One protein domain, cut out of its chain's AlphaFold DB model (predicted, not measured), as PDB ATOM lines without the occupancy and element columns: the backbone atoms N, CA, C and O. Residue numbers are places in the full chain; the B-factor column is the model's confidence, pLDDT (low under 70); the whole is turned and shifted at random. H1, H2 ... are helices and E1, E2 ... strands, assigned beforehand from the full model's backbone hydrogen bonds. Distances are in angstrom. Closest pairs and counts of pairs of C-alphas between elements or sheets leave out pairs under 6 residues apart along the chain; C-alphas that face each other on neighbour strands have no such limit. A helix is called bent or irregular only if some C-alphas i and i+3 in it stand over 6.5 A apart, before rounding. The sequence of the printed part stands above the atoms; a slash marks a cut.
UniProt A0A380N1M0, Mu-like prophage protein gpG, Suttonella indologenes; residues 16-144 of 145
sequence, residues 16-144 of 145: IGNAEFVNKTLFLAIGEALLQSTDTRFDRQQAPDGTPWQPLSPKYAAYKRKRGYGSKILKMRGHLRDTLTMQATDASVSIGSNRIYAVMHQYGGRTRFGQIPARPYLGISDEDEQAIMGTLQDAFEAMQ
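What this domain is: This is residues 16 to 144 of the 145 residues of the protein "Mu-like prophage protein gpG" of Suttonella indologenes (UniProt A0A380N1M0). Picture a loose rod with the long helix H1 running from near one end to past its middle; in that end's half H5 is packed side by side with H1, and the hairpin E1 and E2 is packed on roughly the other side of H1. In the other half, two long loop stretches lead to and from H2, which lies crosswise at the far end, while the short helix H4 leads into a small hairpin, E3 and E4, whose residues 110 to 115 stick out. Along the 129 printed residues come H1, H2, H3, E1, E2, H4, E3, E4 and H5; each of the two sheets has two antiparallel strands, and the class is mixed, helices and strands. The radius of gyration of the C-alphas is 17.6 A, and they span 59 by 24 by 22 A.

How they stand to each other: Start with H1, residues 24 to 44. It touches H5, residues 126 to 141, at a shallow tilt of 24 degrees, opposite ways; their closest C-alphas, of Ile 30 and Ile 132, are 5.9 A apart. Next look from H1 to the hairpin of E1, residues 84 to 88, and E2, residues 93 to 97: the closest C-alphas are Phe 27 to Ala 88, 5.6 A, and Phe 27 to Val 93, 5.4 A. Between these antiparallel strands, N 87 and O 94 are within hydrogen-bond range at 2.8 A. H2, residues 58 to 66, touches no helix and is apart from both hairpin strands. H3, residues 79 to 82, is close to H1 but not clearly touching, with C-alphas 39 and 81 closest at 6.7 A. It stands likewise to H4, residues 100 to 107, with C-alphas 80 and 102 closest at 6.8 A. The second hairpin is E3, residues 109 to 111, with E4, residues 114 to 116; N 116 and O 109 are within hydrogen-bond range at 2.8 A. In H1, H2 and H5 every O i to N i+4 pair is within that range; H4 has 3 of 4, and H3 is too short for one.

Where its parts are: Find C-alpha 24 at (95.845, 246.353, 190.261); H1 runs 30.0 A from there. H2 begins at C-alpha 58, (80.638, 204.466, 182.465), and spans 12.2 A. E1 spans 13.6 A and E2 13.8 A. H4, 12.4 A long, is only just irregular: C-alphas 100 and 103 are 6.6 A apart. H5 covers 22.6 A and ends at C-alpha 141, (86.595, 251.819, 203.197).

The domain as a whole: The two C-alphas farthest apart, of Gly 17 and Lys 66, lie 59.5 A from each other. The printed part has no cut. The links from H1 to H2 and from H2 to H3 are long. Mean pLDDT of the printed part is 92.0; look for values under 70 at residues 16 to 20 and residue 144.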
ATOM      1  N   ILE A  16      82.926 257.534 194.102       58.38
ATOM      2  CA  ILE A  16      83.148 256.526 193.031       58.38
ATOM      3  C   ILE A  16      83.779 257.146 191.774       58.38
ATOM      4  O   ILE A  16      84.329 256.429 190.943       58.38
ATOM      5  N   GLY A  17      83.722 258.475 191.634       52.16
ATOM      6  CA  GLY A  17      84.406 259.222 190.577       52.16
ATOM      7  C   GLY A  17      85.935 259.232 190.702       52.16
ATOM      8  O   GLY A  17      86.604 259.559 189.722       52.16
ATOM      9  N   ASN A  18      86.496 258.838 191.855       59.00
ATOM     10  CA  ASN A  18      87.938 258.669 192.037       59.00
ATOM     11  C   ASN A  18      88.336 257.201 191.837       59.00
ATOM     12  O   ASN A  18      88.313 256.392 192.759       59.00
ATOM     13  N   ALA A  19      88.762 256.873 190.617       62.56
ATOM     14  CA  ALA A  19      89.242 255.548 190.223       62.56
ATOM     15  C   ALA A  19      90.548 255.100 190.919       62.56
ATOM     16  O   ALA A  19      91.049 254.028 190.612       62.56
ATOM     17  N   GLU A  20      91.118 255.870 191.854       69.31
ATOM     18  CA  GLU A  20      92.397 255.535 192.503       69.31
ATOM     19  C   GLU A  20      92.339 254.241 193.340       69.31
ATOM     20  O   GLU A  20      93.343 253.531 193.451       69.31
ATOM     21  N   PHE A  21      91.169 253.889 193.896       74.56
ATOM     22  CA  PHE A  21      90.993 252.608 194.602       74.56
ATOM     23  C   PHE A  21      90.809 251.436 193.626       74.56
ATOM     24  O   PHE A  21      91.103 250.289 193.966       74.56
ATOM     25  N   VAL A  22      90.361 251.723 192.397       80.50
ATOM     26  CA  VAL A  22      90.259 250.752 191.306       80.50
ATOM     27  C   VAL A  22      91.629 250.624 190.657       80.50
ATOM     28  O   VAL A  22      91.975 251.317 189.707       80.50
ATOM     29  N   ASN A  23      92.438 249.742 191.225       86.25
ATOM     30  CA  ASN A  23      93.816 249.539 190.814       86.25
ATOM     31  C   ASN A  23      94.162 248.049 190.779       86.25
ATOM     32  O   ASN A  23      93.364 247.177 191.135       86.25
ATOM     33  N   LYS A  24      95.390 247.737 190.365       88.75
ATOM     34  CA  LYS A  24      95.845 246.353 190.261       88.75
ATOM     35  C   LYS A  24      95.750 245.564 191.569       88.75
ATOM     36  O   LYS A  24      95.518 244.361 191.505       88.75
ATOM     37  N   THR A  25      95.904 246.194 192.734       92.75
ATOM     38  CA  THR A  25      95.799 245.509 194.034       92.75
ATOM     39  C   THR A  25      94.386 244.980 194.267       92.75
ATOM     40  O   THR A  25      94.228 243.816 194.627       92.75
ATOM     41  N   LEU A  26      93.362 245.786 193.971       90.75
ATOM     42  CA  LEU A  26      91.963 245.351 194.013       90.75
ATOM     43  C   LEU A  26      91.722 244.159 193.073       90.75
ATOM     44  O   LEU A  26      91.148 243.144 193.467       90.75
ATOM     45  N   PHE A  27      92.194 244.251 191.826       91.44
ATOM     46  CA  PHE A  27      92.004 243.186 190.838       91.44
ATOM     47  C   PHE A  27      92.783 241.905 191.161       91.44
ATOM     48  O   PHE A  27      92.324 240.816 190.814       91.44
ATOM     49  N   LEU A  28      93.926 242.005 191.846       94.88
ATOM     50  CA  LEU A  28      94.632 240.846 192.394       94.88
ATOM     51  C   LEU A  28      93.791 240.150 193.468       94.88
ATOM     52  O   LEU A  28      93.588 238.944 193.361       94.88
ATOM     53  N   ALA A  29      93.242 240.898 194.429       94.94
ATOM     54  CA  ALA A  29      92.398 240.336 195.484       94.94
ATOM     55  C   ALA A  29      91.152 239.633 194.913       94.94
ATOM     56  O   ALA A  29      90.859 238.488 195.262       94.94
ATOM     57  N   ILE A  30      90.474 240.267 193.947       93.75
ATOM     58  CA  ILE A  30      89.350 239.650 193.227       93.75
ATOM     59  C   ILE A  30      89.795 238.366 192.511       93.75
ATOM     60  O   ILE A  30      89.112 237.343 192.566       93.75
ATOM     61  N   GLY A  31      90.946 238.396 191.835       94.56
ATOM     62  CA  GLY A  31      91.480 237.234 191.133       94.56
ATOM     63  C   GLY A  31      91.782 236.049 192.053       94.56
ATOM     64  O   GLY A  31      91.480 234.910 191.696       94.56
ATOM     65  N   GLU A  32      92.334 236.306 193.238       96.94
ATOM     66  CA  GLU A  32      92.614 235.281 194.251       96.94
ATOM     67  C   GLU A  32      91.325 234.640 194.767       96.94
ATOM     68  O   GLU A  32      91.216 233.409 194.785       96.94
ATOM     69  N   ALA A  33      90.317 235.457 195.087       95.81
ATOM     70  CA  ALA A  33      89.004 234.977 195.514       95.81
ATOM     71  C   ALA A  33      88.351 234.083 194.443       95.81
ATOM     72  O   ALA A  33      87.864 232.987 194.735       95.81
ATOM     73  N   LEU A  34      88.408 234.497 193.176       96.50
ATOM     74  CA  LEU A  34      87.862 233.726 192.059       96.50
ATOM     75  C   LEU A  34      88.641 232.427 191.784       96.50
ATOM     76  O   LEU A  34      88.033 231.410 191.424       96.50
ATOM     77  N   LEU A  35      89.968 232.412 191.965       96.75
ATOM     78  CA  LEU A  35      90.759 231.178 191.906       96.75
ATOM     79  C   LEU A  35      90.333 230.206 193.014       96.75
ATOM     80  O   LEU A  35      90.124 229.025 192.730       96.75
ATOM     81  N   GLN A  36      90.131 230.693 194.240       96.81
ATOM     82  CA  GLN A  36      89.687 229.878 195.375       96.81
ATOM     83  C   GLN A  36      88.258 229.341 195.202       96.81
ATOM     84  O   GLN A  36      87.970 228.177 195.504       96.81
ATOM     85  N   SER A  37      87.350 230.157 194.677       96.69
ATOM     86  CA  SER A  37      85.996 229.708 194.358       96.69
ATOM     87  C   SER A  37      85.995 228.666 193.236       96.69
ATOM     88  O   SER A  37      85.361 227.611 193.346       96.69
ATOM     89  N   THR A  38      86.808 228.873 192.196       97.06
ATOM     90  CA  THR A  38      87.006 227.871 191.141       97.06
ATOM     91  C   THR A  38      87.563 226.566 191.715       97.06
ATOM     92  O   THR A  38      87.057 225.493 191.398       97.06
ATOM     93  N   ASP A  39      88.545 226.629 192.611       97.06
ATOM     94  CA  ASP A  39      89.092 225.472 193.327       97.06
ATOM     95  C   ASP A  39      87.998 224.681 194.076       97.06
ATOM     96  O   ASP A  39      87.853 223.463 193.903       97.06
ATOM     97  N   THR A  40      87.130 225.403 194.788       97.62
ATOM     98  CA  THR A  40      85.967 224.853 195.500       97.62
ATOM     99  C   THR A  40      84.984 224.160 194.549       97.62
ATOM    100  O   THR A  40      84.468 223.079 194.858       97.62
ATOM    101  N   ARG A  41      84.758 224.713 193.350       97.62
ATOM    102  CA  ARG A  41      83.925 224.079 192.310       97.62
ATOM    103  C   ARG A  41      84.476 222.737 191.856       97.62
ATOM    104  O   ARG A  41      83.691 221.815 191.644       97.62
ATOM    105  N   PHE A  42      85.797 222.572 191.759       98.06
ATOM    106  CA  PHE A  42      86.396 221.266 191.453       98.06
ATOM    107  C   PHE A  42      86.151 220.238 192.558       98.06
ATOM    108  O   PHE A  42      85.936 219.057 192.261       98.06
ATOM    109  N   ASP A  43      86.167 220.660 193.822       97.56
ATOM    110  CA  ASP A  43      85.900 219.759 194.943       97.56
ATOM    111  C   ASP A  43      84.435 219.331 195.001       97.56
ATOM    112  O   ASP A  43      84.157 218.127 195.134       97.56
ATOM    113  N   ARG A  44      83.521 220.288 194.805       97.81
ATOM    114  CA  ARG A  44      82.068 220.064 194.747       97.81
ATOM    115  C   ARG A  44      81.599 219.424 193.432       97.81
ATOM    116  O   ARG A  44      80.575 218.752 193.415       97.81
ATOM    117  N   GLN A  45      82.396 219.526 192.369       98.31
ATOM    118  CA  GLN A  45      82.088 219.096 190.998       98.31
ATOM    119  C   GLN A  45      80.836 219.773 190.429       98.31
ATOM    120  O   GLN A  45      79.937 219.099 189.923       98.31
ATOM    121  N   GLN A  46      80.792 221.099 190.515       98.44
ATOM    122  CA  GLN A  46      79.653 221.911 190.091       98.44
ATOM    123  C   GLN A  46      80.093 223.105 189.245       98.44
ATOM    124  O   GLN A  46      81.227 223.574 189.347       98.44
ATOM    125  N   ALA A  47      79.184 223.587 188.409       98.38
ATOM    126  CA  ALA A  47      79.332 224.821 187.660       98.38
ATOM    127  C   ALA A  47      79.120 226.057 188.561       98.38
ATOM    128  O   ALA A  47      78.717 225.906 189.718       98.38
ATOM    129  N   PRO A  48      79.439 227.275 188.075       97.62
ATOM    130  CA  PRO A  48      79.250 228.505 188.846       97.62
ATOM    131  C   PRO A  48      77.811 228.716 189.319       97.62
ATOM    132  O   PRO A  48      77.604 229.115 190.450       97.62
ATOM    133  N   ASP A  49      76.820 228.327 188.526       96.25
ATOM    134  CA  ASP A  49      75.398 228.366 188.900       96.25
ATOM    135  C   ASP A  49      74.985 227.298 189.939       96.25
ATOM    136  O   ASP A  49      73.806 227.140 190.246       96.25
ATOM    137  N   GLY A  50      75.934 226.503 190.443       97.25
ATOM    138  CA  GLY A  50      75.684 225.404 191.373       97.25
ATOM    139  C   GLY A  50      75.253 224.094 190.710       97.25
ATOM    140  O   GLY A  50      75.182 223.069 191.392       97.25
ATOM    141  N   THR A  51      75.031 224.065 189.392       98.19
ATOM    142  CA  THR A  51      74.616 222.850 188.682       98.19
ATOM    143  C   THR A  51      75.725 221.790 188.739       98.19
ATOM    144  O   THR A  51      76.850 222.055 188.302       98.19
ATOM    145  N   PRO A  52      75.462 220.556 189.215       98.38
ATOM    146  CA  PRO A  52      76.460 219.491 189.199       98.38
ATOM    147  C   PRO A  52      76.952 219.193 187.780       98.38
ATOM    148  O   PRO A  52      76.168 219.074 186.837       98.38
ATOM    149  N   TRP A  53      78.260 219.007 187.615       98.50
ATOM    150  CA  TRP A  53      78.816 218.645 186.316       98.50
ATOM    151  C   TRP A  53      78.299 217.297 185.838       98.50
ATOM    152  O   TRP A  53      78.202 216.332 186.600       98.50
ATOM    153  N   GLN A  54      78.092 217.191 184.525       97.81
ATOM    154  CA  GLN A  54      77.668 215.930 183.937       97.81
ATOM    155  C   GLN A  54      78.686 214.815 184.246       97.81
ATOM    156  O   GLN A  54      79.899 215.003 184.022       97.81
ATOM    157  N   PRO A  55      78.221 213.641 184.715       97.25
ATOM    158  CA  PRO A  55      79.096 212.558 185.134       97.25
ATOM    159  C   PRO A  55      80.014 212.064 184.012       97.25
ATOM    160  O   PRO A  55      79.819 212.316 182.817       97.25
ATOM    161  N   LEU A  56      81.061 211.342 184.408       96.31
ATOM    162  CA  LEU A  56      81.883 210.603 183.456       96.31
ATOM    163  C   LEU A  56      81.046 209.495 182.813       96.31
ATOM    164  O   LEU A  56      80.224 208.866 183.478       96.31
ATOM    165  N   SER A  57      81.305 209.195 181.539       94.31
ATOM    166  CA  SER A  57      80.695 208.015 180.928       94.31
ATOM    167  C   SER A  57      81.137 206.745 181.673       94.31
ATOM    168  O   SER A  57      82.292 206.678 182.119       94.31
ATOM    169  N   PRO A  58      80.287 205.705 181.765       96.00
ATOM    170  CA  PRO A  58      80.638 204.466 182.465       96.00
ATOM    171  C   PRO A  58      81.952 203.854 181.963       96.00
ATOM    172  O   PRO A  58      82.811 203.448 182.748       96.00
ATOM    173  N   LYS A  59      82.162 203.885 180.639       95.31
ATOM    174  CA  LYS A  59      83.394 203.423 179.987       95.31
ATOM    175  C   LYS A  59      84.628 204.196 180.460       95.31
ATOM    176  O   LYS A  59      85.657 203.589 180.754       95.31
ATOM    177  N   TYR A  60      84.547 205.526 180.537       94.50
ATOM    178  CA  TYR A  60      85.685 206.347 180.949       94.50
ATOM    179  C   TYR A  60      85.958 206.245 182.457       94.50
ATOM    180  O   TYR A  60      87.116 206.142 182.862       94.50
ATOM    181  N   ALA A  61      84.916 206.175 183.288       97.19
ATOM    182  CA  ALA A  61      85.058 205.916 184.720       97.19
ATOM    183  C   ALA A  61      85.744 204.561 184.989       97.19
ATOM    184  O   ALA A  61      86.681 204.482 185.786       97.19
ATOM    185  N   ALA A  62      85.350 203.506 184.264       97.38
ATOM    186  CA  ALA A  62      85.995 202.196 184.344       97.38
ATOM    187  C   ALA A  62      87.471 202.245 183.916       97.38
ATOM    188  O   ALA A  62      88.321 201.655 184.584       97.38
ATOM    189  N   TYR A  63      87.791 202.991 182.849       96.50
ATOM    190  CA  TYR A  63      89.173 203.235 182.431       96.50
ATOM    191  C   TYR A  63      89.997 203.910 183.537       96.50
ATOM    192  O   TYR A  63      91.089 203.428 183.845       96.50
ATOM    193  N   LYS A  64      89.476 204.979 184.163       97.56
ATOM    194  CA  LYS A  64      90.170 205.682 185.257       97.56
ATOM    195  C   LYS A  64      90.484 204.733 186.408       97.56
ATOM    196  O   LYS A  64      91.642 204.632 186.803       97.56
ATOM    197  N   ARG A  65      89.482 203.971 186.858       97.25
ATOM    198  CA  ARG A  65      89.628 202.978 187.929       97.25
ATOM    199  C   ARG A  65      90.679 201.917 187.594       97.25
ATOM    200  O   ARG A  65      91.567 201.674 188.400       97.25
ATOM    201  N   LYS A  66      90.636 201.336 186.387       97.81
ATOM    202  CA  LYS A  66      91.616 200.327 185.938       97.81
ATOM    203  C   LYS A  66      93.052 200.869 185.906       97.81
ATOM    204  O   LYS A  66      93.998 200.105 186.046       97.81
ATOM    205  N   ARG A  67      93.221 202.175 185.692       97.50
ATOM    206  CA  ARG A  67      94.523 202.855 185.651       97.50
ATOM    207  C   ARG A  67      94.954 203.442 187.002       97.50
ATOM    208  O   ARG A  67      95.984 204.103 187.041       97.50
ATOM    209  N   GLY A  68      94.189 203.225 188.074       97.00
ATOM    210  CA  GLY A  68      94.497 203.756 189.405       97.00
ATOM    211  C   GLY A  68      94.255 205.262 189.561       97.00
ATOM    212  O   GLY A  68      94.756 205.866 190.503       97.00
ATOM    213  N   TYR A  69      93.502 205.893 188.655       96.94
ATOM    214  CA  TYR A  69      93.106 207.295 188.803       96.94
ATOM    215  C   TYR A  69      91.860 207.427 189.686       96.94
ATOM    216  O   TYR A  69      90.989 206.555 189.690       96.94
ATOM    217  N   GLY A  70      91.732 208.565 190.375       94.56
ATOM    218  CA  GLY A  70      90.559 208.876 191.196       94.56
ATOM    219  C   GLY A  70      89.257 209.016 190.393       94.56
ATOM    220  O   GLY A  70      89.260 209.148 189.167       94.56
ATOM    221  N   SER A  71      88.118 209.039 191.085       96.12
ATOM    222  CA  SER A  71      86.781 209.116 190.471       96.12
ATOM    223  C   SER A  71      86.339 210.533 190.088       96.12
ATOM    224  O   SER A  71      85.461 210.677 189.241       96.12
ATOM    225  N   LYS A  72      86.977 211.569 190.646       97.25
ATOM    226  CA  LYS A  72      86.601 212.979 190.452       97.25
ATOM    227  C   LYS A  72      86.565 213.395 188.971       97.25
ATOM    228  O   LYS A  72      87.460 213.073 188.182       97.25
ATOM    229  N   ILE A  73      85.519 214.119 188.599       97.81
ATOM    230  CA  ILE A  73      85.320 214.764 187.302       97.81
ATOM    231  C   ILE A  73      86.325 215.917 187.162       97.81
ATOM    232  O   ILE A  73      86.763 216.488 188.155       97.81
ATOM    233  N   LEU A  74      86.779 216.176 185.929       96.44
ATOM    234  CA  LEU A  74      87.845 217.138 185.593       96.44
ATOM    235  C   LEU A  74      89.190 216.941 186.330       96.44
ATOM    236  O   LEU A  74      90.110 217.738 186.171       96.44
ATOM    237  N   LYS A  75      89.366 215.833 187.063       96.31
ATOM    238  CA  LYS A  75      90.605 215.500 187.773       96.31
ATOM    239  C   LYS A  75      91.105 214.119 187.372       96.31
ATOM    240  O   LYS A  75      90.639 213.098 187.873       96.31
ATOM    241  N   MET A  76      92.076 214.073 186.461       94.00
ATOM    242  CA  MET A  76      92.873 212.859 186.225       94.00
ATOM    243  C   MET A  76      94.151 212.880 187.065       94.00
ATOM    244  O   MET A  76      94.357 211.989 187.879       94.00
ATOM    245  N   ARG A  77      94.967 213.927 186.890       93.31
ATOM    246  CA  ARG A  77      96.203 214.181 187.652       93.31
ATOM    247  C   ARG A  77      96.223 215.540 188.363       93.31
ATOM    248  O   ARG A  77      97.242 215.894 188.921       93.31
ATOM    249  N   GLY A  78      95.128 216.300 188.301       93.75
ATOM    250  CA  GLY A  78      95.020 217.636 188.910       93.75
ATOM    251  C   GLY A  78      95.369 218.802 187.982       93.75
ATOM    252  O   GLY A  78      94.775 219.859 188.119       93.75
ATOM    253  N   HIS A  79      96.177 218.585 186.938       95.25
ATOM    254  CA  HIS A  79      96.747 219.664 186.113       95.25
ATOM    255  C   HIS A  79      95.796 220.771 185.643       95.25
ATOM    256  O   HIS A  79      96.246 221.904 185.551       95.25
ATOM    257  N   LEU A  80      94.533 220.479 185.304       95.81
ATOM    258  CA  LEU A  80      93.599 221.536 184.902       95.81
ATOM    259  C   LEU A  80      93.430 222.575 186.009       95.81
ATOM    260  O   LEU A  80      93.627 223.753 185.756       95.81
ATOM    261  N   ARG A  81      93.102 222.096 187.212       95.06
ATOM    262  CA  ARG A  81      92.914 222.883 188.429       95.06
ATOM    263  C   ARG A  81      94.230 223.525 188.850       95.06
ATOM    264  O   ARG A  81      94.308 224.737 188.976       95.06
ATOM    265  N   ASP A  82      95.280 222.714 188.950       95.00
ATOM    266  CA  ASP A  82      96.564 223.130 189.530       95.00
ATOM    267  C   ASP A  82      97.346 224.123 188.649       95.00
ATOM    268  O   ASP A  82      98.368 224.651 189.070       95.00
ATOM    269  N   THR A  83      96.918 224.339 187.398       94.12
ATOM    270  CA  THR A  83      97.540 225.314 186.482       94.12
ATOM    271  C   THR A  83      96.576 226.390 186.009       94.12
ATOM    272  O   THR A  83      96.766 226.967 184.936       94.12
ATOM    273  N   LEU A  84      95.529 226.647 186.792       95.06
ATOM    274  CA  LEU A  84      94.786 227.890 186.676       95.06
ATOM    275  C   LEU A  84      95.653 229.044 187.171       95.06
ATOM    276  O   LEU A  84      96.367 228.931 188.163       95.06
ATOM    277  N   THR A  85      95.592 230.150 186.449       93.19
ATOM    278  CA  THR A  85      96.349 231.364 186.738       93.19
ATOM    279  C   THR A  85      95.457 232.575 186.554       93.19
ATOM    280  O   THR A  85      94.554 232.547 185.713       93.19
ATOM    281  N   MET A  86      95.761 233.642 187.286       93.19
ATOM    282  CA  MET A  86      95.162 234.956 187.099       93.19
ATOM    283  C   MET A  86      96.167 235.948 186.503       93.19
ATOM    284  O   MET A  86      97.376 235.825 186.708       93.19
ATOM    285  N   GLN A  87      95.661 236.945 185.786       90.62
ATOM    286  CA  GLN A  87      96.413 238.104 185.312       90.62
ATOM    287  C   GLN A  87      95.600 239.360 185.609       90.62
ATOM    288  O   GLN A  87      94.486 239.499 185.107       90.62
ATOM    289  N   ALA A  88      96.156 240.253 186.426       90.56
ATOM    290  CA  ALA A  88      95.520 241.506 186.823       90.56
ATOM    291  C   ALA A  88      96.262 242.721 186.244       90.56
ATOM    292  O   ALA A  88      97.497 242.766 186.205       90.56
ATOM    293  N   THR A  89      95.480 243.710 185.829       86.69
ATOM    294  CA  THR A  89      95.881 245.057 185.403       86.69
ATOM    295  C   THR A  89      95.230 246.079 186.332       86.69
ATOM    296  O   THR A  89      94.455 245.702 187.206       86.69
ATOM    297  N   ASP A  90      95.475 247.370 186.117       83.25
ATOM    298  CA  ASP A  90      94.798 248.425 186.882       83.25
ATOM    299  C   ASP A  90      93.299 248.557 186.577       83.25
ATOM    300  O   ASP A  90      92.604 249.279 187.275       83.25
ATOM    301  N   ALA A  91      92.786 247.852 185.564       83.44
ATOM    302  CA  ALA A  91      91.394 247.973 185.126       83.44
ATOM    303  C   ALA A  91      90.641 246.637 185.031       83.44
ATOM    304  O   ALA A  91      89.446 246.624 184.745       83.44
ATOM    305  N   SER A  92      91.322 245.500 185.193       83.31
ATOM    306  CA  SER A  92      90.697 244.187 185.012       83.31
ATOM    307  C   SER A  92      91.519 243.051 185.602       83.31
ATOM    308  O   SER A  92      92.742 243.149 185.729       83.31
ATOM    309  N   VAL A  93      90.846 241.929 185.856       90.88
ATOM    310  CA  VAL A  93      91.468 240.627 186.100       90.88
ATOM    311  C   VAL A  93      90.916 239.585 185.133       90.88
ATOM    312  O   VAL A  93      89.736 239.585 184.794       90.88
ATOM    313  N   SER A  94      91.785 238.694 184.668       90.69
ATOM    314  CA  SER A  94      91.442 237.537 183.838       90.69
ATOM    315  C   SER A  94      91.941 236.258 184.491       90.69
ATOM    316  O   SER A  94      93.040 236.237 185.038       90.69
ATOM    317  N   ILE A  95      91.161 235.180 184.396       93.12
ATOM    318  CA  ILE A  95      91.515 233.856 184.924       93.12
ATOM    319  C   ILE A  95      91.420 232.825 183.811       93.12
ATOM    320  O   ILE A  95      90.494 232.841 183.001       93.12
ATOM    321  N   GLY A  96      92.374 231.900 183.777       91.38
ATOM    322  CA  GLY A  96      92.361 230.834 182.789       91.38
ATOM    323  C   GLY A  96      93.462 229.810 182.982       91.38
ATOM    324  O   GLY A  96      94.190 229.814 183.971       91.38
ATOM    325  N   SER A  97      93.571 228.913 182.007       91.06
ATOM    326  CA  SER A  97      94.587 227.866 181.962       91.06
ATOM    327  C   SER A  97      95.181 227.775 180.560       91.06
ATOM    328  O   SER A  97      94.470 227.912 179.566       91.06
ATOM    329  N   ASN A  98      96.472 227.459 180.468       87.94
ATOM    330  CA  ASN A  98      97.153 227.207 179.195       87.94
ATOM    331  C   ASN A  98      96.944 225.776 178.656       87.94
ATOM    332  O   ASN A  98      97.573 225.369 177.677       87.94
ATOM    333  N   ARG A  99      96.090 224.965 179.294       92.69
ATOM    334  CA  ARG A  99      95.807 223.600 178.839       92.69
ATOM    335  C   ARG A  99      94.867 223.627 177.640       92.69
ATOM    336  O   ARG A  99      93.747 224.099 177.741       92.69
ATOM    337  N   ILE A 100      95.264 223.005 176.529       89.69
ATOM    338  CA  ILE A 100      94.441 222.944 175.304       89.69
ATOM    339  C   ILE A 100      93.029 222.374 175.538       89.69
ATOM    340  O   ILE A 100      92.060 222.783 174.906       89.69
ATOM    341  N   TYR A 101      92.889 221.443 176.484       91.88
ATOM    342  CA  TYR A 101      91.609 220.824 176.822       91.88
ATOM    343  C   TYR A 101      90.760 221.659 177.802       91.88
ATOM    344  O   TYR A 101      89.617 221.292 178.067       91.88
ATOM    345  N   ALA A 102      91.284 222.773 178.330       94.50
ATOM    346  CA  ALA A 102      90.576 223.679 179.235       94.50
ATOM    347  C   ALA A 102      89.311 224.248 178.581       94.50
ATOM    348  O   ALA A 102      88.234 224.183 179.170       94.50
ATOM    349  N   VAL A 103      89.436 224.717 177.335       93.31
ATOM    350  CA  VAL A 103      88.331 225.255 176.524       93.31
ATOM    351  C   VAL A 103      87.280 224.179 176.253       93.31
ATOM    352  O   VAL A 103      86.091 224.408 176.451       93.31
ATOM    353  N   MET A 104      87.718 222.968 175.885       95.69
ATOM    354  CA  MET A 104      86.817 221.833 175.647       95.69
ATOM    355  C   MET A 104      86.024 221.439 176.893       95.69
ATOM    356  O   MET A 104      84.891 220.982 176.777       95.69
ATOM    357  N   HIS A 105      86.599 221.574 178.090       96.19
ATOM    358  CA  HIS A 105      85.860 221.334 179.326       96.19
ATOM    359  C   HIS A 105      84.954 222.501 179.700       96.19
ATOM    360  O   HIS A 105      83.846 222.244 180.151       96.19
ATOM    361  N   GLN A 106      85.368 223.744 179.452       97.19
ATOM    362  CA  GLN A 106      84.550 224.918 179.741       97.19
ATOM    363  C   GLN A 106      83.270 224.939 178.893       97.19
ATOM    364  O   GLN A 106      82.181 225.093 179.433       97.19
ATOM    365  N   TYR A 107      83.390 224.724 177.581       96.31
ATOM    366  CA  TYR A 107      82.284 224.921 176.632       96.31
ATOM    367  C   TYR A 107      81.732 223.621 176.035       96.31
ATOM    368  O   TYR A 107      80.716 223.632 175.343       96.31
ATOM    369  N   GLY A 108      82.378 222.484 176.297       96.31
ATOM    370  CA  GLY A 108      82.089 221.245 175.581       96.31
ATOM    371  C   GLY A 108      82.600 221.295 174.141       96.31
ATOM    372  O   GLY A 108      83.326 222.201 173.734       96.31
ATOM    373  N   GLY A 109      82.241 220.287 173.351       95.19
ATOM    374  CA  GLY A 109      82.528 220.283 171.919       95.19
ATOM    375  C   GLY A 109      82.638 218.891 171.321       95.19
ATOM    376  O   GLY A 109      82.582 217.872 172.015       95.19
ATOM    377  N   ARG A 110      82.823 218.842 170.003       95.06
ATOM    378  CA  ARG A 110      82.937 217.589 169.256       95.06
ATOM    379  C   ARG A 110      84.397 217.191 169.082       95.06
ATOM    380  O   ARG A 110      85.240 218.002 168.721       95.06
ATOM    381  N   THR A 111      84.689 215.913 169.282       89.38
ATOM    382  CA  THR A 111      85.992 215.310 168.978       89.38
ATOM    383  C   THR A 111      85.822 214.168 167.984       89.38
ATOM    384  O   THR A 111      84.706 213.711 167.730       89.38
ATOM    385  N   ARG A 112      86.936 213.617 167.484       91.81
ATOM    386  CA  ARG A 112      86.910 212.372 166.695       91.81
ATOM    387  C   ARG A 112      86.312 211.176 167.449       91.81
ATOM    388  O   ARG A 112      85.944 210.190 166.829       91.81
ATOM    389  N   PHE A 113      86.227 211.258 168.779       85.62
ATOM    390  CA  PHE A 113      85.704 210.207 169.649       85.62
ATOM    391  C   PHE A 113      84.271 210.473 170.134       85.62
ATOM    392  O   PHE A 113      83.763 209.716 170.958       85.62
ATOM    393  N   GLY A 114      83.623 211.532 169.636       90.31
ATOM    394  CA  GLY A 114      82.254 211.906 169.990       90.31
ATOM    395  C   GLY A 114      82.151 213.251 170.705       90.31
ATOM    396  O   GLY A 114      83.108 214.033 170.746       90.31
ATOM    397  N   GLN A 115      80.959 213.518 171.239       94.31
ATOM    398  CA  GLN A 115      80.634 214.754 171.947       94.31
ATOM    399  C   GLN A 115      81.191 214.726 173.374       94.31
ATOM    400  O   GLN A 115      80.962 213.782 174.131       94.31
ATOM    401  N   ILE A 116      81.901 215.786 173.749       94.38
ATOM    402  CA  ILE A 116      82.287 216.075 175.126       94.38
ATOM    403  C   ILE A 116      81.302 217.116 175.666       94.38
ATOM    404  O   ILE A 116      81.137 218.166 175.041       94.38
ATOM    405  N   PRO A 117      80.643 216.851 176.803       96.38
ATOM    406  CA  PRO A 117      79.763 217.835 177.405       96.38
ATOM    407  C   PRO A 117      80.548 218.947 178.095       96.38
ATOM    408  O   PRO A 117      81.652 218.714 178.607       96.38
ATOM    409  N   ALA A 118      79.939 220.130 178.137       97.69
ATOM    410  CA  ALA A 118      80.432 221.249 178.918       97.69
ATOM    411  C   ALA A 118      80.397 220.908 180.412       97.69
ATOM    412  O   ALA A 118      79.471 220.269 180.915       97.69
ATOM    413  N   ARG A 119      81.439 221.330 181.114       98.12
ATOM    414  CA  ARG A 119      81.571 221.302 182.567       98.12
ATOM    415  C   ARG A 119      82.178 222.642 182.972       98.12
ATOM    416  O   ARG A 119      83.371 222.677 183.273       98.12
ATOM    417  N   PRO A 120      81.405 223.739 182.873       98.00
ATOM    418  CA  PRO A 120      81.914 225.074 183.140       98.00
ATOM    419  C   PRO A 120      82.483 225.123 184.552       98.00
ATOM    420  O   PRO A 120      81.816 224.717 185.500       98.00
ATOM    421  N   TYR A 121      83.727 225.560 184.682       96.81
ATOM    422  CA  TYR A 121      84.394 225.741 185.975       96.81
ATOM    423  C   TYR A 121      84.800 227.200 186.180       96.81
ATOM    424  O   TYR A 121      84.877 227.649 187.319       96.81
ATOM    425  N   LEU A 122      85.000 227.940 185.083       96.38
ATOM    426  CA  LEU A 122      85.134 229.393 185.086       96.38
ATOM    427  C   LEU A 122      83.768 230.058 184.933       96.38
ATOM    428  O   LEU A 122      82.901 229.563 184.208       96.38
ATOM    429  N   GLY A 123      83.629 231.205 185.580       94.12
ATOM    430  CA  GLY A 123      82.428 232.027 185.630       94.12
ATOM    431  C   GLY A 123      82.280 232.623 187.024       94.12
ATOM    432  O   GLY A 123      83.056 232.291 187.919       94.12
ATOM    433  N   ILE A 124      81.296 233.499 187.171       94.50
ATOM    434  CA  ILE A 124      80.959 234.164 188.429       94.50
ATOM    435  C   ILE A 124      79.698 233.481 188.961       94.50
ATOM    436  O   ILE A 124      78.721 233.359 188.223       94.50
ATOM    437  N   SER A 125      79.760 232.962 190.187       94.25
ATOM    438  CA  SER A 125      78.572 232.519 190.929       94.25
ATOM    439  C   SER A 125      77.997 233.648 191.778       94.25
ATOM    440  O   SER A 125      78.649 234.671 191.970       94.25
ATOM    441  N   ASP A 126      76.817 233.430 192.352       94.06
ATOM    442  CA  ASP A 126      76.223 234.375 193.302       94.06
ATOM    443  C   ASP A 126      77.150 234.608 194.514       94.06
ATOM    444  O   ASP A 126      77.270 235.730 195.005       94.06
ATOM    445  N   GLU A 127      77.866 233.574 194.982       91.44
ATOM    446  CA  GLU A 127      78.861 233.738 196.052       91.44
ATOM    447  C   GLU A 127      80.104 234.514 195.598       91.44
ATOM    448  O   GLU A 127      80.676 235.265 196.389       91.44
ATOM    449  N   ASP A 128      80.520 234.366 194.337       93.62
ATOM    450  CA  ASP A 128      81.619 235.167 193.790       93.62
ATOM    451  C   ASP A 128      81.233 236.634 193.714       93.62
ATOM    452  O   ASP A 128      82.040 237.490 194.057       93.62
ATOM    453  N   GLU A 129      80.011 236.935 193.271       93.44
ATOM    454  CA  GLU A 129      79.520 238.308 193.191       93.44
ATOM    455  C   GLU A 129      79.540 238.964 194.573       93.44
ATOM    456  O   GLU A 129      80.060 240.068 194.727       93.44
ATOM    457  N   GLN A 130      79.088 238.251 195.607       92.81
ATOM    458  CA  GLN A 130      79.162 238.726 196.989       92.81
ATOM    459  C   GLN A 130      80.608 238.940 197.455       92.81
ATOM    460  O   GLN A 130      80.902 239.964 198.070       92.81
ATOM    461  N   ALA A 131      81.521 238.016 197.144       90.19
ATOM    462  CA  ALA A 131      82.934 238.151 197.499       90.19
ATOM    463  C   ALA A 131      83.605 239.338 196.785       90.19
ATOM    464  O   ALA A 131      84.380 240.079 197.396       90.19
ATOM    465  N   ILE A 132      83.279 239.556 195.508       89.88
ATOM    466  CA  ILE A 132      83.747 240.701 194.720       89.88
ATOM    467  C   ILE A 132      83.225 242.002 195.326       89.88
ATOM    468  O   ILE A 132      84.005 242.927 195.542       89.88
ATOM    469  N   MET A 133      81.929 242.068 195.637       90.75
ATOM    470  CA  MET A 133      81.312 243.246 196.249       90.75
ATOM    471  C   MET A 133      81.903 243.555 197.625       90.75
ATOM    472  O   MET A 133      82.183 244.718 197.906       90.75
ATOM    473  N   GLY A 134      82.167 242.534 198.446       89.00
ATOM    474  CA  GLY A 134      82.872 242.700 199.720       89.00
ATOM    475  C   GLY A 134      84.282 243.256 199.525       89.00
ATOM    476  O   GLY A 134      84.639 244.252 200.137       89.00
ATOM    477  N   THR A 135      85.044 242.700 198.578       90.81
ATOM    478  CA  THR A 135      86.402 243.184 198.265       90.81
ATOM    479  C   THR A 135      86.393 244.645 197.793       90.81
ATOM    480  O   THR A 135      87.271 245.428 198.153       90.81
ATOM    481  N   LEU A 136      85.397 245.028 196.988       89.31
ATOM    482  CA  LEU A 136      85.206 246.407 196.537       89.31
ATOM    483  C   LEU A 136      84.881 247.347 197.700       89.31
ATOM    484  O   LEU A 136      85.425 248.448 197.758       89.31
ATOM    485  N   GLN A 137      84.005 246.916 198.608       88.56
ATOM    486  CA  GLN A 137      83.639 247.685 199.791       88.56
ATOM    487  C   GLN A 137      84.841 247.873 200.723       88.56
ATOM    488  O   GLN A 137      85.131 249.005 201.097       88.56
ATOM    489  N   ASP A 138      85.588 246.809 201.014       89.31
ATOM    490  CA  ASP A 138      86.787 246.863 201.855       89.31
ATOM    491  C   ASP A 138      87.836 247.822 201.271       89.31
ATOM    492  O   ASP A 138      88.419 248.644 201.982       89.31
ATOM    493  N   ALA A 139      88.060 247.759 199.953       87.06
ATOM    494  CA  ALA A 139      88.989 248.653 199.263       87.06
ATOM    495  C   ALA A 139      88.535 250.120 199.309       87.06
ATOM    496  O   ALA A 139      89.368 251.021 199.430       87.06
ATOM    497  N   PHE A 140      87.227 250.363 199.219       84.81
ATOM    498  CA  PHE A 140      86.652 251.698 199.345       84.81
ATOM    499  C   PHE A 140      86.793 252.245 200.771       84.81
ATOM    500  O   PHE A 140      87.216 253.386 200.946       84.81
ATOM    501  N   GLU A 141      86.485 251.437 201.786       85.88
ATOM    502  CA  GLU A 141      86.595 251.819 203.197       85.88
ATOM    503  C   GLU A 141      88.048 252.107 203.594       85.88
ATOM    504  O   GLU A 141      88.311 253.108 204.252       85.88
ATOM    505  N   ALA A 142      89.010 251.309 203.119       83.81
ATOM    506  CA  ALA A 142      90.436 251.517 203.386       83.81
ATOM    507  C   ALA A 142      91.001 252.833 202.814       83.81
ATOM    508  O   ALA A 142      92.065 253.284 203.240       83.81
ATOM    509  N   MET A 143      90.318 253.445 201.840       78.12
ATOM    510  CA  MET A 143      90.674 254.756 201.292       78.12
ATOM    511  C   MET A 143      90.112 255.917 202.129       78.12
ATOM    512  O   MET A 143      90.587 257.049 201.997       78.12
ATOM    513  N   GLN A 144      89.106 255.673 202.974       67.06
ATOM    514  CA  GLN A 144      88.528 256.712 203.817       67.06
ATOM    515  C   GLN A 144      89.393 256.926 205.077       67.06
ATOM    516  O   GLN A 144      89.773 255.947 205.720       67.06
TER     517      GLN A 144